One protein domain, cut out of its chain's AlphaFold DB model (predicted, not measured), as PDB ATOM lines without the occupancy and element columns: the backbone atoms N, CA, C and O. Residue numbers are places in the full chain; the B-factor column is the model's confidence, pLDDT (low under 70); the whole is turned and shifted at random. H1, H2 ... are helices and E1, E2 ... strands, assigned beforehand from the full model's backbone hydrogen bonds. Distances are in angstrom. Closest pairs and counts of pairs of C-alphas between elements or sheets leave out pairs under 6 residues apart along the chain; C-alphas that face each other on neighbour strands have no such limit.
ATOM      1  N   TYR A   2      41.952   2.784 -29.948       88.12
ATOM      2  CA  TYR A   2      41.529   2.203 -31.242       88.12
ATOM      3  C   TYR A   2      41.594   0.665 -31.310       88.12
ATOM      4  O   TYR A   2      40.621   0.025 -31.691       88.12
ATOM      5  N   ARG A   3      42.696   0.051 -30.848       92.75
ATOM      6  CA  ARG A   3      42.827  -1.420 -30.785       92.75
ATOM      7  C   ARG A   3      41.757  -2.095 -29.916       92.75
ATOM      8  O   ARG A   3      41.340  -3.195 -30.242       92.75
ATOM      9  N   LEU A   4      41.321  -1.447 -28.832       90.62
ATOM     10  CA  LEU A   4      40.263  -1.971 -27.959       90.62
ATOM     11  C   LEU A   4      38.900  -1.891 -28.655       90.62
ATOM     12  O   LEU A   4      38.153  -2.861 -28.657       90.62
ATOM     13  N   TYR A   5      38.625  -0.774 -29.334       91.62
ATOM     14  CA  TYR A   5      37.411  -0.611 -30.136       91.62
ATOM     15  C   TYR A   5      37.323  -1.673 -31.247       91.62
ATOM     16  O   TYR A   5      36.316  -2.362 -31.373       91.62
ATOM     17  N   GLN A   6      38.418  -1.883 -31.985       91.38
ATOM     18  CA  GLN A   6      38.512  -2.907 -33.035       91.38
ATOM     19  C   GLN A   6      38.383  -4.344 -32.503       91.38
ATOM     20  O   GLN A   6      37.882  -5.210 -33.210       91.38
ATOM     21  N   ALA A   7      38.776  -4.603 -31.251       92.69
ATOM     22  CA  ALA A   7      38.599  -5.903 -30.600       92.69
ATOM     23  C   ALA A   7      37.135  -6.207 -30.210       92.69
ATOM     24  O   ALA A   7      36.868  -7.242 -29.604       92.69
ATOM     25  N   GLY A   8      36.188  -5.325 -30.551       91.69
ATOM     26  CA  GLY A   8      34.752  -5.544 -30.371       91.69
ATOM     27  C   GLY A   8      34.144  -4.826 -29.167       91.69
ATOM     28  O   GLY A   8      33.001  -5.110 -28.806       91.69
ATOM     29  N   SER A   9      34.864  -3.896 -28.530       93.50
ATOM     30  CA  SER A   9      34.270  -3.063 -27.480       93.50
ATOM     31  C   SER A   9      33.118  -2.225 -28.044       93.50
ATOM     32  O   SER A   9      33.302  -1.467 -28.994       93.50
ATOM     33  N   LYS A  10      31.933  -2.321 -27.426       92.00
ATOM     34  CA  LYS A  10      30.766  -1.501 -27.800       92.00
ATOM     35  C   LYS A  10      30.985  -0.010 -27.536       92.00
ATOM     36  O   LYS A  10      30.472   0.820 -28.275       92.00
ATOM     37  N   GLN A  11      31.760   0.318 -26.504       93.62
ATOM     38  CA  GLN A  11      32.143   1.680 -26.164       93.62
ATOM     39  C   GLN A  11      33.567   1.702 -25.609       93.62
ATOM     40  O   GLN A  11      33.961   0.813 -24.853       93.62
ATOM     41  N   VAL A  12      34.336   2.723 -25.979       95.56
ATOM     42  CA  VAL A  12      35.664   3.004 -25.425       95.56
ATOM     43  C   VAL A  12      35.695   4.452 -24.966       95.56
ATOM     44  O   VAL A  12      35.471   5.350 -25.773       95.56
ATOM     45  N   ILE A  13      36.019   4.671 -23.692       95.19
ATOM     46  CA  ILE A  13      36.156   6.002 -23.090       95.19
ATOM     47  C   ILE A  13      37.633   6.251 -22.775       95.19
ATOM     48  O   ILE A  13      38.325   5.381 -22.246       95.19
ATOM     49  N   VAL A  14      38.114   7.441 -23.121       95.81
ATOM     50  CA  VAL A  14      39.436   7.965 -22.769       95.81
ATOM     51  C   VAL A  14      39.219   9.245 -21.975       95.81
ATOM     52  O   VAL A  14      38.546  10.146 -22.465       95.81
ATOM     53  N   ALA A  15      39.776   9.324 -20.768       96.06
ATOM     54  CA  ALA A  15      39.605  10.465 -19.874       96.06
ATOM     55  C   ALA A  15      40.958  11.013 -19.396       96.06
ATOM     56  O   ALA A  15      41.873  10.248 -19.089       96.06
ATOM     57  N   SER A  16      41.054  12.338 -19.326       95.12
ATOM     58  CA  SER A  16      42.073  13.141 -18.645       95.12
ATOM     59  C   SER A  16      41.372  14.082 -17.647       95.12
ATOM     60  O   SER A  16      40.141  14.150 -17.649       95.12
ATOM     61  N   PRO A  17      42.108  14.808 -16.782       95.94
ATOM     62  CA  PRO A  17      41.497  15.727 -15.814       95.94
ATOM     63  C   PRO A  17      40.584  16.801 -16.426       95.94
ATOM     64  O   PRO A  17      39.677  17.281 -15.759       95.94
ATOM     65  N   ASP A  18      40.827  17.172 -17.680       94.75
ATOM     66  CA  ASP A  18      40.200  18.290 -18.388       94.75
ATOM     67  C   ASP A  18      39.442  17.877 -19.660       94.75
ATOM     68  O   ASP A  18      38.802  18.711 -20.299       94.75
ATOM     69  N   LYS A  19      39.513  16.603 -20.065       92.38
ATOM     70  CA  LYS A  19      38.934  16.148 -21.328       92.38
ATOM     71  C   LYS A  19      38.498  14.694 -21.277       92.38
ATOM     72  O   LYS A  19      39.222  13.809 -20.832       92.38
ATOM     73  N   VAL A  20      37.331  14.431 -21.852       92.88
ATOM     74  CA  VAL A  20      36.835  13.076 -22.092       92.88
ATOM     75  C   VAL A  20      36.570  12.897 -23.583       92.88
ATOM     76  O   VAL A  20      36.150  13.814 -24.283       92.88
ATOM     77  N   SER A  21      36.868  11.714 -24.107       93.38
ATOM     78  CA  SER A  21      36.530  11.307 -25.471       93.38
ATOM     79  C   SER A  21      35.939   9.905 -25.445       93.38
ATOM     80  O   SER A  21      36.491   9.007 -24.809       93.38
ATOM     81  N   SER A  22      34.817   9.713 -26.135       92.44
ATOM     82  CA  SER A  22      34.092   8.445 -26.190       92.44
ATOM     83  C   SER A  22      33.898   8.018 -27.640       92.44
ATOM     84  O   SER A  22      33.525   8.824 -28.485       92.44
ATOM     85  N   PHE A  23      34.133   6.739 -27.915       92.00
ATOM     86  CA  PHE A  23      33.815   6.095 -29.185       92.00
ATOM     87  C   PHE A  23      32.762   5.036 -28.910       92.00
ATOM     88  O   PHE A  23      33.005   4.150 -28.088       92.00
ATOM     89  N   VAL A  24      31.614   5.112 -29.580       91.50
ATOM     90  CA  VAL A  24      30.506   4.169 -29.387       91.50
ATOM     91  C   VAL A  24      30.139   3.542 -30.721       91.50
ATOM     92  O   VAL A  24      29.979   4.237 -31.720       91.50
ATOM     93  N   ASN A  25      30.010   2.220 -30.729       88.19
ATOM     94  CA  ASN A  25      29.478   1.485 -31.863       88.19
ATOM     95  C   ASN A  25      27.954   1.420 -31.733       88.19
ATOM     96  O   ASN A  25      27.427   0.580 -30.998       88.19
ATOM     97  N   LEU A  26      27.265   2.328 -32.421       86.56
ATOM     98  CA  LEU A  26      25.809   2.383 -32.477       86.56
ATOM     99  C   LEU A  26      25.300   1.975 -33.858       86.56
ATOM    100  O   LEU A  26      25.952   2.198 -34.875       86.56
ATOM    101  N   ARG A  27      24.103   1.394 -33.873       85.69
ATOM    102  CA  ARG A  27      23.305   1.139 -35.074       85.69
ATOM    103  C   ARG A  27      21.933   1.766 -34.859       85.69
ATOM    104  O   ARG A  27      21.508   1.862 -33.712       85.69
ATOM    105  N   ASP A  28      21.289   2.168 -35.949       85.69
ATOM    106  CA  ASP A  28      19.886   2.598 -35.969       85.69
ATOM    107  C   ASP A  28      19.543   3.703 -34.946       85.69
ATOM    108  O   ASP A  28      18.618   3.565 -34.152       85.69
ATOM    109  N   TYR A  29      20.308   4.800 -34.945       88.38
ATOM    110  CA  TYR A  29      20.087   5.954 -34.063       88.38
ATOM    111  C   TYR A  29      19.453   7.135 -34.809       88.38
ATOM    112  O   TYR A  29      19.798   7.402 -35.963       88.38
ATOM    113  N   SER A  30      18.568   7.877 -34.135       91.19
ATOM    114  CA  SER A  30      18.122   9.201 -34.592       91.19
ATOM    115  C   SER A  30      19.072  10.305 -34.118       91.19
ATOM    116  O   SER A  30      19.874  10.098 -33.202       91.19
ATOM    117  N   LEU A  31      18.969  11.507 -34.698       92.25
ATOM    118  CA  LEU A  31      19.731  12.656 -34.201       92.25
ATOM    119  C   LEU A  31      19.388  12.977 -32.739       92.25
ATOM    120  O   LEU A  31      20.275  13.264 -31.937       92.25
ATOM    121  N   LEU A  32      18.107  12.885 -32.376       90.81
ATOM    122  CA  LEU A  32      17.648  13.136 -31.011       90.81
ATOM    123  C   LEU A  32      18.210  12.115 -30.018       90.81
ATOM    124  O   LEU A  32      18.549  12.492 -28.896       90.81
ATOM    125  N   ASP A  33      18.358  10.849 -30.419       91.81
ATOM    126  CA  ASP A  33      19.013   9.840 -29.581       91.81
ATOM    127  C   ASP A  33      20.482  10.187 -29.349       91.81
ATOM    128  O   ASP A  33      20.982  10.026 -28.236       91.81
ATOM    129  N   LEU A  34      21.181  10.677 -30.376       91.94
ATOM    130  CA  LEU A  34      22.574  11.092 -30.226       91.94
ATOM    131  C   LEU A  34      22.708  12.272 -29.269       91.94
ATOM    132  O   LEU A  34      23.536  12.221 -28.363       91.94
ATOM    133  N   ILE A  35      21.882  13.304 -29.446       92.12
ATOM    134  CA  ILE A  35      21.891  14.483 -28.582       92.12
ATOM    135  C   ILE A  35      21.645  14.042 -27.139       92.12
ATOM    136  O   ILE A  35      22.523  14.178 -26.296       92.12
ATOM    137  N   ARG A  36      20.523  13.367 -26.871       90.31
ATOM    138  CA  ARG A  36      20.142  12.956 -25.511       90.31
ATOM    139  C   ARG A  36      21.172  12.075 -24.803       90.31
ATOM    140  O   ARG A  36      21.248  12.125 -23.581       90.31
ATOM    141  N   ASN A  37      21.909  11.239 -25.536       89.62
ATOM    142  CA  ASN A  37      22.835  10.276 -24.938       89.62
ATOM    143  C   ASN A  37      24.286  10.772 -24.848       89.62
ATOM    144  O   ASN A  37      25.057  10.202 -24.073       89.62
ATOM    145  N   PHE A  38      24.685  11.768 -25.647       89.75
ATOM    146  CA  PHE A  38      26.095  12.165 -25.774       89.75
ATOM    147  C   PHE A  38      26.386  13.633 -25.496       89.75
ATOM    148  O   PHE A  38      27.563  13.991 -25.413       89.75
ATOM    149  N   THR A  39      25.373  14.478 -25.332       91.12
ATOM    150  CA  THR A  39      25.597  15.850 -24.880       91.12
ATOM    151  C   THR A  39      25.643  15.920 -23.365       91.12
ATOM    152  O   THR A  39      24.918  15.207 -22.675       91.12
ATOM    153  N   ILE A  40      26.501  16.798 -22.852       88.94
ATOM    154  CA  ILE A  40      26.456  17.199 -21.448       88.94
ATOM    155  C   ILE A  40      25.293  18.167 -21.220       88.94
ATOM    156  O   ILE A  40      24.776  18.761 -22.168       88.94
ATOM    157  N   ASP A  41      24.908  18.327 -19.959       84.50
ATOM    158  CA  ASP A  41      24.023  19.413 -19.547       84.50
ATOM    159  C   ASP A  41      24.720  20.774 -19.769       84.50
ATOM    160  O   ASP A  41      25.950  20.838 -19.814       84.50
ATOM    161  N   ASP A  42      23.939  21.856 -19.875       87.19
ATOM    162  CA  ASP A  42      24.432  23.246 -19.999       87.19
ATOM    163  C   ASP A  42      25.136  23.588 -21.336       87.19
ATOM    164  O   ASP A  42      26.145  24.288 -21.379       87.19
ATOM    165  N   ILE A  43      24.608  23.077 -22.455       91.12
ATOM    166  CA  ILE A  43      25.023  23.476 -23.812       91.12
ATOM    167  C   ILE A  43      24.061  24.536 -24.363       91.12
ATOM    168  O   ILE A  43      22.862  24.280 -24.461       91.12
ATOM    169  N   ASP A  44      24.595  25.677 -24.810       91.44
ATOM    170  CA  ASP A  44      23.802  26.751 -25.431       91.44
ATOM    171  C   ASP A  44      23.296  26.393 -26.836       91.44
ATOM    172  O   ASP A  44      22.166  26.705 -27.207       91.44
TER     173      ASP A  44
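This is residues 2 to 44 of the 112 residues of the protein "Molybdopterin-guanine dinucleotide biosynthesis protein MobB" of Sulfurihydrogenibium azorense (UniProt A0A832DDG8). A flat, open row: the short helix H1 sits beside the two-stranded hairpin E1 and E2, and helix H2 stands off beyond it. Residues 15 to 20, 27 to 33 and 39 to 44 stand free. The printed part has 43 residues with the named elements H1, E1, E2, H2 in that order; the sheet, E1 - E2, is antiparallel and the class mixed. It is loose, with a radius of gyration of the C-alphas of 12.4 A and spans of 35 by 32 by 9 A.

The closest C-alphas of H1, residues 2 to 6, and E1, residues 11 to 15, are those of Tyr 5 and Val 12, 6.2 A apart. E1 and E2, residues 20 to 24, form an antiparallel hairpin at 172 degrees; N 12 and O 23 are within hydrogen-bond range at 2.9 A. H2, residues 31 to 38, is apart from H1 and E1. In H1 and H2 every O i to N i+4 pair is within hydrogen-bond range.

H1 begins at C-alpha 2, (41.529, 2.203, -31.242). E1 and E2 each measure 13.1 A from first to last C-alpha. H2 measures 10.6 A and ends at C-alpha 38, (26.095, 12.165, -25.774).

The C-alphas farthest apart, Ala 7 and Asp 44, are 36.2 A apart. The printed part has no cut and no long link; no printed residue is under 70 in pLDDT.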